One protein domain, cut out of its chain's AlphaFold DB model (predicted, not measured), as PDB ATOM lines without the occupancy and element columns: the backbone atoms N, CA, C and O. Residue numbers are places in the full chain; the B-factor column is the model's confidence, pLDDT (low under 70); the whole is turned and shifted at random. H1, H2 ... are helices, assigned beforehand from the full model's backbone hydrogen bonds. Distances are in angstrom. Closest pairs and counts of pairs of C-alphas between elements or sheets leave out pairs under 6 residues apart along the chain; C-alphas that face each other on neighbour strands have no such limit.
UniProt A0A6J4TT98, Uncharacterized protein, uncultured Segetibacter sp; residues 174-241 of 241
ATOM      1  N   PRO A 174     220.771 194.127  80.644       91.06
ATOM      2  CA  PRO A 174     219.961 193.085  81.244       91.06
ATOM      3  C   PRO A 174     218.817 192.680  80.307       91.06
ATOM      4  O   PRO A 174     218.156 193.528  79.709       91.06
ATOM      5  N   GLN A 175     218.523 191.381  80.244       90.12
ATOM      6  CA  GLN A 175     217.541 190.817  79.312       90.12
ATOM      7  C   GLN A 175     216.144 191.449  79.428       90.12
ATOM      8  O   GLN A 175     215.474 191.665  78.423       90.12
ATOM      9  N   TRP A 176     215.700 191.801  80.641       94.25
ATOM     10  CA  TRP A 176     214.409 192.467  80.836       94.25
ATOM     11  C   TRP A 176     214.330 193.819  80.124       94.25
ATOM     12  O   TRP A 176     213.241 194.226  79.735       94.25
ATOM     13  N   LEU A 177     215.453 194.510  79.920       93.25
ATOM     14  CA  LEU A 177     215.474 195.797  79.237       93.25
ATOM     15  C   LEU A 177     215.283 195.611  77.728       93.25
ATOM     16  O   LEU A 177     214.418 196.261  77.140       93.25
ATOM     17  N   THR A 178     216.049 194.703  77.119       92.62
ATOM     18  CA  THR A 178     216.018 194.451  75.669       92.62
ATOM     19  C   THR A 178     214.765 193.688  75.249       92.62
ATOM     20  O   THR A 178     214.044 194.133  74.357       92.62
ATOM     21  N   ASP A 179     214.443 192.581  75.920       93.44
ATOM     22  CA  ASP A 179     213.268 191.764  75.589       93.44
ATOM     23  C   ASP A 179     211.976 192.494  75.972       93.44
ATOM     24  O   ASP A 179     210.958 192.389  75.288       93.44
ATOM     25  N   GLY A 180     212.036 193.303  77.034       94.44
ATOM     26  CA  GLY A 180     210.985 194.239  77.406       94.44
ATOM     27  C   GLY A 180     210.685 195.272  76.336       94.44
ATOM     28  O   GLY A 180     209.520 195.487  76.015       94.44
ATOM     29  N   TYR A 181     211.728 195.892  75.773       94.56
ATOM     30  CA  TYR A 181     211.586 196.846  74.672       94.56
ATOM     31  C   TYR A 181     210.924 196.180  73.470       94.56
ATOM     32  O   TYR A 181     209.916 196.661  72.960       94.56
ATOM     33  N   VAL A 182     211.440 195.017  73.065       95.56
ATOM     34  CA  VAL A 182     210.881 194.250  71.948       95.56
ATOM     35  C   VAL A 182     209.415 193.916  72.193       95.56
ATOM     36  O   VAL A 182     208.589 194.172  71.322       95.56
ATOM     37  N   SER A 183     209.070 193.415  73.382       94.88
ATOM     38  CA  SER A 183     207.682 193.111  73.741       94.88
ATOM     39  C   SER A 183     206.795 194.356  73.727       94.88
ATOM     40  O   SER A 183     205.636 194.254  73.330       94.88
ATOM     41  N   TYR A 184     207.319 195.507  74.146       94.88
ATOM     42  CA  TYR A 184     206.595 196.773  74.189       94.88
ATOM     43  C   TYR A 184     206.250 197.314  72.796       94.88
ATOM     44  O   TYR A 184     205.124 197.744  72.537       94.88
ATOM     45  N   ILE A 185     207.222 197.270  71.882       94.06
ATOM     46  CA  ILE A 185     207.041 197.676  70.485       94.06
ATOM     47  C   ILE A 185     206.151 196.672  69.742       94.06
ATOM     48  O   ILE A 185     205.229 197.031  68.999       94.06
ATOM     49  N   ALA A 186     206.402 195.383  69.961       93.06
ATOM     50  CA  ALA A 186     205.691 194.325  69.269       93.06
ATOM     51  C   ALA A 186     204.239 194.191  69.720       93.06
ATOM     52  O   ALA A 186     203.395 193.852  68.897       93.06
ATOM     53  N   ASP A 187     203.918 194.476  70.975       90.56
ATOM     54  CA  ASP A 187     202.554 194.383  71.472       90.56
ATOM     55  C   ASP A 187     202.238 195.541  72.417       90.56
ATOM     56  O   ASP A 187     202.774 195.640  73.525       90.56
ATOM     57  N   ARG A 188     201.320 196.408  71.972       82.00
ATOM     58  CA  ARG A 188     200.967 197.646  72.670       82.00
ATOM     59  C   ARG A 188     200.525 197.370  74.107       82.00
ATOM     60  O   ARG A 188     200.016 196.297  74.445       82.00
ATOM     61  N   TRP A 189     200.700 198.376  74.958       89.75
ATOM     62  CA  TRP A 189     200.209 198.313  76.327       89.75
ATOM     63  C   TRP A 189     198.690 198.103  76.345       89.75
ATOM     64  O   TRP A 189     197.950 198.795  75.644       89.75
ATOM     65  N   SER A 190     198.237 197.121  77.120       91.06
ATOM     66  CA  SER A 190     196.840 196.688  77.176       91.06
ATOM     67  C   SER A 190     196.333 196.689  78.615       91.06
ATOM     68  O   SER A 190     197.110 196.653  79.568       91.06
ATOM     69  N   THR A 191     195.009 196.691  78.784       92.38
ATOM     70  CA  THR A 191     194.375 196.572  80.107       92.38
ATOM     71  C   THR A 191     194.734 195.258  80.806       92.38
ATOM     72  O   THR A 191     194.808 195.212  82.027       92.38
ATOM     73  N   GLU A 192     194.996 194.195  80.045       93.25
ATOM     74  CA  GLU A 192     195.472 192.920  80.590       93.25
ATOM     75  C   GLU A 192     196.859 193.073  81.230       93.25
ATOM     76  O   GLU A 192     197.027 192.726  82.396       93.25
ATOM     77  N   LYS A 193     197.812 193.711  80.533       94.44
ATOM     78  CA  LYS A 193     199.149 194.004  81.086       94.44
ATOM     79  C   LYS A 193     199.085 194.910  82.314       94.44
ATOM     80  O   LYS A 193     199.846 194.711  83.258       94.44
ATOM     81  N   ASP A 194     198.167 195.876  82.326       93.62
ATOM     82  CA  ASP A 194     197.924 196.735  83.491       93.62
ATOM     83  C   ASP A 194     197.425 195.926  84.702       93.62
ATOM     84  O   ASP A 194     197.941 196.074  85.811       93.62
ATOM     85  N   ASN A 195     196.478 195.007  84.494       94.62
ATOM     86  CA  ASN A 195     195.987 194.120  85.549       94.62
ATOM     87  C   ASN A 195     197.067 193.148  86.048       94.62
ATOM     88  O   ASN A 195     197.186 192.934  87.259       94.62
ATOM     89  N   ASP A 196     197.875 192.590  85.145       93.81
ATOM     90  CA  ASP A 196     198.977 191.690  85.494       93.81
ATOM     91  C   ASP A 196     200.063 192.405  86.300       93.81
ATOM     92  O   ASP A 196     200.564 191.859  87.289       93.81
ATOM     93  N   LEU A 197     200.404 193.637  85.904       93.69
ATOM     94  CA  LEU A 197     201.356 194.480  86.620       93.69
ATOM     95  C   LEU A 197     200.821 194.835  88.010       93.69
ATOM     96  O   LEU A 197     201.520 194.636  89.001       93.69
ATOM     97  N   LYS A 198     199.562 195.282  88.109       92.12
ATOM     98  CA  LYS A 198     198.911 195.569  89.399       92.12
ATOM     99  C   LYS A 198     198.903 194.351  90.311       92.12
ATOM    100  O   LYS A 198     199.241 194.469  91.482       92.12
ATOM    101  N   SER A 199     198.570 193.179  89.776       92.88
ATOM    102  CA  SER A 199     198.569 191.930  90.541       92.88
ATOM    103  C   SER A 199     199.971 191.572  91.040       92.88
ATOM    104  O   SER A 199     200.129 191.186  92.196       92.88
ATOM    105  N   ALA A 200     201.000 191.755  90.205       91.25
ATOM    106  CA  ALA A 200     202.394 191.547  90.593       91.25
ATOM    107  C   ALA A 200     202.858 192.527  91.687       91.25
ATOM    108  O   ALA A 200     203.580 192.125  92.598       91.25
ATOM    109  N   MET A 201     202.427 193.791  91.620       88.12
ATOM    110  CA  MET A 201     202.789 194.828  92.592       88.12
ATOM    111  C   MET A 201     202.046 194.688  93.926       88.12
ATOM    112  O   MET A 201     202.635 194.920  94.976       88.12
ATOM    113  N   LEU A 202     200.761 194.325  93.895       90.31
ATOM    114  CA  LEU A 202     199.915 194.213  95.089       90.31
ATOM    115  C   LEU A 202     200.027 192.851  95.782       90.31
ATOM    116  O   LEU A 202     199.684 192.733  96.954       90.31
ATOM    117  N   GLY A 203     200.480 191.820  95.067       86.62
ATOM    118  CA  GLY A 203     200.556 190.453  95.578       86.62
ATOM    119  C   GLY A 203     201.707 190.182  96.549       86.62
ATOM    120  O   GLY A 203     201.910 189.021  96.892       86.62
ATOM    121  N   ASP A 204     202.498 191.198  96.923       83.62
ATOM    122  CA  ASP A 204     203.672 191.106  97.819       83.62
ATOM    123  C   ASP A 204     204.684 190.001  97.427       83.62
ATOM    124  O   ASP A 204     205.520 189.552  98.213       83.62
ATOM    125  N   SER A 205     204.615 189.545  96.172       87.12
ATOM    126  CA  SER A 205     205.366 188.392  95.663       87.12
ATOM    127  C   SER A 205     206.828 188.737  95.367       87.12
ATOM    128  O   SER A 205     207.682 187.849  95.302       87.12
ATOM    129  N   TYR A 206     207.136 190.028  95.222       91.62
ATOM    130  CA  TYR A 206     208.458 190.527  94.861       91.62
ATOM    131  C   TYR A 206     208.903 191.623  95.826       91.62
ATOM    132  O   TYR A 206     208.198 192.603  96.042       91.62
ATOM    133  N   LYS A 207     210.114 191.484  96.372       88.75
ATOM    134  CA  LYS A 207     210.694 192.464  97.310       88.75
ATOM    135  C   LYS A 207     211.353 193.648  96.609       88.75
ATOM    136  O   LYS A 207     211.583 194.685  97.220       88.75
ATOM    137  N   ASN A 208     211.742 193.463  95.351       91.06
ATOM    138  CA  ASN A 208     212.380 194.479  94.528       91.06
ATOM    139  C   ASN A 208     212.099 194.222  93.043       91.06
ATOM    140  O   ASN A 208     211.667 193.134  92.651       91.06
ATOM    141  N   PHE A 209     212.383 195.231  92.219       90.62
ATOM    142  CA  PHE A 209     212.163 195.166  90.777       90.62
ATOM    143  C   PHE A 209     212.969 194.055  90.099       90.62
ATOM    144  O   PHE A 209     212.448 193.406  89.206       90.62
ATOM    145  N   TYR A 210     214.204 193.778  90.528       91.69
ATOM    146  CA  TYR A 210     215.026 192.737  89.902       91.69
ATOM    147  C   TYR A 210     214.431 191.338  90.071       91.69
ATOM    148  O   TYR A 210     214.470 190.546  89.137       91.69
ATOM    149  N   GLN A 211     213.835 191.044  91.229       93.69
ATOM    150  CA  GLN A 211     213.135 189.781  91.455       93.69
ATOM    151  C   GLN A 211     211.915 189.654  90.530       93.69
ATOM    152  O   GLN A 211     211.696 188.599  89.940       93.69
ATOM    153  N   PHE A 212     211.160 190.743  90.362       93.69
ATOM    154  CA  PHE A 212     210.038 190.808  89.426       93.69
ATOM    155  C   PHE A 212     210.492 190.679  87.965       93.69
ATOM    156  O   PHE A 212     209.909 189.911  87.211       93.69
ATOM    157  N   ALA A 213     211.555 191.375  87.571       93.62
ATOM    158  CA  ALA A 213     212.109 191.347  86.221       93.62
ATOM    159  C   ALA A 213     212.768 190.008  85.870       93.62
ATOM    160  O   ALA A 213     212.826 189.632  84.700       93.62
ATOM    161  N   PHE A 214     213.246 189.269  86.866       92.06
ATOM    162  CA  PHE A 214     213.723 187.907  86.667       92.06
ATOM    163  C   PHE A 214     212.568 186.923  86.439       92.06
ATOM    164  O   PHE A 214     212.656 186.081  85.554       92.06
ATOM    165  N   ASP A 215     211.479 187.041  87.204       93.19
ATOM    166  CA  ASP A 215     210.335 186.121  87.109       93.19
ATOM    167  C   ASP A 215     209.405 186.439  85.922       93.19
ATOM    168  O   ASP A 215     209.010 185.564  85.155       93.19
ATOM    169  N   LYS A 216     209.087 187.722  85.725       93.94
ATOM    170  CA  LYS A 216     208.211 188.231  84.660       93.94
ATOM    171  C   LYS A 216     208.948 189.222  83.762       93.94
ATOM    172  O   LYS A 216     208.545 190.374  83.619       93.94
ATOM    173  N   THR A 217     210.015 188.755  83.120       94.19
ATOM    174  CA  THR A 217     210.933 189.549  82.281       94.19
ATOM    175  C   THR A 217     210.239 190.453  81.267       94.19
ATOM    176  O   THR A 217     210.477 191.661  81.270       94.19
ATOM    177  N   LEU A 218     209.344 189.900  80.443       94.44
ATOM    178  CA  LEU A 218     208.653 190.675  79.405       94.44
ATOM    179  C   LEU A 218     207.727 191.737  80.003       94.44
ATOM    180  O   LEU A 218     207.738 192.878  79.554       94.44
ATOM    181  N   LEU A 219     206.959 191.384  81.038       95.19
ATOM    182  CA  LEU A 219     206.032 192.314  81.685       95.19
ATOM    183  C   LEU A 219     206.785 193.444  82.394       95.19
ATOM    184  O   LEU A 219     206.418 194.606  82.244       95.19
ATOM    185  N   ALA A 220     207.850 193.115  83.129       95.00
ATOM    186  CA  ALA A 220     208.667 194.096  83.827       95.00
ATOM    187  C   ALA A 220     209.301 195.087  82.853       95.00
ATOM    188  O   ALA A 220     209.168 196.299  83.021       95.00
ATOM    189  N   GLY A 221     209.913 194.579  81.790       94.75
ATOM    190  CA  GLY A 221     210.514 195.413  80.769       94.75
ATOM    191  C   GLY A 221     209.510 196.246  79.977       94.75
ATOM    192  O   GLY A 221     209.702 197.450  79.827       94.75
ATOM    193  N   ALA A 222     208.399 195.652  79.536       95.00
ATOM    194  CA  ALA A 222     207.351 196.397  78.844       95.00
ATOM    195  C   ALA A 222     206.735 197.481  79.742       95.00
ATOM    196  O   ALA A 222     206.466 198.581  79.268       95.00
ATOM    197  N   SER A 223     206.565 197.207  81.043       94.62
ATOM    198  CA  SER A 223     206.074 198.198  82.012       94.62
ATOM    199  C   SER A 223     207.054 199.353  82.213       94.62
ATOM    200  O   SER A 223     206.638 200.507  82.309       94.62
ATOM    201  N   PHE A 224     208.358 199.058  82.209       94.06
ATOM    202  CA  PHE A 224     209.403 200.068  82.277       94.06
ATOM    203  C   PHE A 224     209.329 201.002  81.064       94.06
ATOM    204  O   PHE A 224     209.173 202.209  81.243       94.06
ATOM    205  N   TRP A 225     209.333 200.464  79.843       92.94
ATOM    206  CA  TRP A 225     209.255 201.276  78.622       92.94
ATOM    207  C   TRP A 225     207.941 202.039  78.483       92.94
ATOM    208  O   TRP A 225     207.955 203.204  78.090       92.94
ATOM    209  N   TYR A 226     206.825 201.432  78.891       92.88
ATOM    210  CA  TYR A 226     205.543 202.124  78.977       92.88
ATOM    211  C   TYR A 226     205.616 203.337  79.911       92.88
ATOM    212  O   TYR A 226     205.186 204.430  79.541       92.88
ATOM    213  N   SER A 227     206.216 203.177  81.098       91.38
ATOM    214  CA  SER A 227     206.372 204.275  82.059       91.38
ATOM    215  C   SER A 227     207.267 205.400  81.530       91.38
ATOM    216  O   SER A 227     206.980 206.573  81.775       91.38
ATOM    217  N   ILE A 228     208.313 205.052  80.767       90.25
ATOM    218  CA  ILE A 228     209.177 206.023  80.091       90.25
ATOM    219  C   ILE A 228     208.374 206.785  79.037       90.25
ATOM    220  O   ILE A 228     208.352 208.009  79.089       90.25
ATOM    221  N   GLU A 229     207.643 206.106  78.146       86.56
ATOM    222  CA  GLU A 229     206.842 206.786  77.118       86.56
ATOM    223  C   GLU A 229     205.737 207.667  77.732       86.56
ATOM    224  O   GLU A 229     205.464 208.765  77.242       86.56
ATOM    225  N   GLU A 230     205.086 207.222  78.811       86.38
ATOM    226  CA  GLU A 230     204.052 208.012  79.489       86.38
ATOM    227  C   GLU A 230     204.635 209.262  80.161       86.38
ATOM    228  O   GLU A 230     204.031 210.338  80.110       86.38
ATOM    229  N   LYS A 231     205.826 209.141  80.761       84.06
ATOM    230  CA  LYS A 231     206.535 210.275  81.360       84.06
ATOM    231  C   LYS A 231     207.061 211.236  80.291       84.06
ATOM    232  O   LYS A 231     206.837 212.438  80.405       84.06
ATOM    233  N   SER A 232     207.669 210.724  79.224       71.56
ATOM    234  CA  SER A 232     208.185 211.523  78.105       71.56
ATOM    235  C   SER A 232     207.077 212.206  77.297       71.56
ATOM    236  O   SER A 232     207.265 213.320  76.833       71.56
ATOM    237  N   ARG A 233     205.873 211.624  77.182       61.94
ATOM    238  CA  ARG A 233     204.721 212.343  76.598       61.94
ATOM    239  C   ARG A 233     204.203 213.479  77.481       61.94
ATOM    240  O   ARG A 233     203.596 214.414  76.965       61.94
ATOM    241  N   LYS A 234     204.414 213.401  78.799       52.88
ATOM    242  CA  LYS A 234     204.087 214.480  79.747       52.88
ATOM    243  C   LYS A 234     205.160 215.576  79.758       52.88
ATOM    244  O   LYS A 234     204.832 216.731  80.013       52.88
ATOM    245  N   GLU A 235     206.403 215.234  79.428       45.06
ATOM    246  CA  GLU A 235     207.546 216.143  79.334       45.06
ATOM    247  C   GLU A 235     208.078 216.177  77.891       45.06
ATOM    248  O   GLU A 235     209.002 215.446  77.552       45.06
ATOM    249  N   ASN A 236     207.526 217.039  77.028       46.56
ATOM    250  CA  ASN A 236     208.149 217.397  75.745       46.56
ATOM    251  C   ASN A 236     209.548 218.005  75.997       46.56
ATOM    252  O   ASN A 236     209.687 219.227  76.039       46.56
ATOM    253  N   VAL A 237     210.583 217.183  76.182       38.28
ATOM    254  CA  VAL A 237     211.991 217.592  76.133       38.28
ATOM    255  C   VAL A 237     212.823 216.421  75.606       38.28
ATOM    256  O   VAL A 237     212.735 215.303  76.101       38.28
ATOM    257  N   GLY A 238     213.570 216.703  74.541       46.28
ATOM    258  CA  GLY A 238     214.186 215.741  73.636       46.28
ATOM    259  C   GLY A 238     215.211 214.767  74.220       46.28
ATOM    260  O   GLY A 238     215.860 215.029  75.228       46.28
ATOM    261  N   TYR A 239     215.404 213.720  73.413       42.97
ATOM    262  CA  TYR A 239     216.538 212.797  73.334       42.97
ATOM    263  C   TYR A 239     216.676 211.755  74.440       42.97
ATOM    264  O   TYR A 239     217.122 212.050  75.542       42.97
ATOM    265  N   PHE A 240     216.424 210.497  74.068       46.16
ATOM    266  CA  PHE A 240     217.077 209.339  74.681       46.16
ATOM    267  C   PHE A 240     217.412 208.276  73.628       46.16
ATOM    268  O   PHE A 240     216.920 207.155  73.692       46.16
ATOM    269  N   LEU A 241     218.252 208.675  72.670       44.09
ATOM    270  CA  LEU A 241     219.364 207.912  72.094       44.09
ATOM    271  C   LEU A 241     220.452 208.923  71.706       44.09
ATOM    272  O   LEU A 241     220.080 209.988  71.158       44.09
TER     273      LEU A 241
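AT A GLANCE: This is residues 174 to 241 of the 241 residues of an uncharacterized protein of uncultured Segetibacter sp (UniProt A0A6J4TT98). One long helix, H4, has three shorter helices, H1, H2 and H3, gathered round its first part on different sides and crossing its line at steep angles. H4 runs on from this cluster to the other end of the domain, where residues 233 to 239 stick out. The printed part has 68 residues, with four named helices in the order H1, H2, H3, H4 and no named strand; the class is all helix. The whole is compact, with a radius of gyration of the C-alphas of 12.4 A, and only just elongated, with spans of 36 by 24 by 22 A.

HOW THE PARTS SIT: H4, residues 217 to 234, is the hub, touching three helices in mostly crossed packing. H1, residues 175 to 186, touches H4 at a steep tilt of 65 degrees, the same way; their closest C-alphas, of Gly 180 and Gly 221, are 3.6 A apart. H3, residues 209 to 215, touches residues 219 to 221 of H4 at a steep tilt of 41 degrees, opposite ways, as a helical hairpin; their closest C-alphas, of Ala 213 and Ala 220, are 5.0 A apart. H2, residues 191 to 202, touches residues 219 to 223 of H4 with its residues 193 to 197 alone, about perpendicular at 74 degrees; their closest C-alphas, of Lys 193 and Leu 219, are 7.1 A apart. H1 and H2 are apart. In H1, H2, H3 and H4 every O i to N i+4 pair is within hydrogen-bond range.

IN THESE COORDINATES: H4 is 26.0 A long, from C-alpha 217 at (210.933, 189.549, 82.281) to C-alpha 234 at (204.087, 214.480, 79.747). H1, from C-alpha 175 at (217.541, 190.817, 79.312), measures 15.9 A, H2 16.1 A and H3 9.9 A.

THE WHOLE: The farthest C-alphas, of Ser 205 and Gly 238, are 36.2 A apart. The printed part has no cut, and no link is long. Residues 233 to 241 have pLDDT under 70.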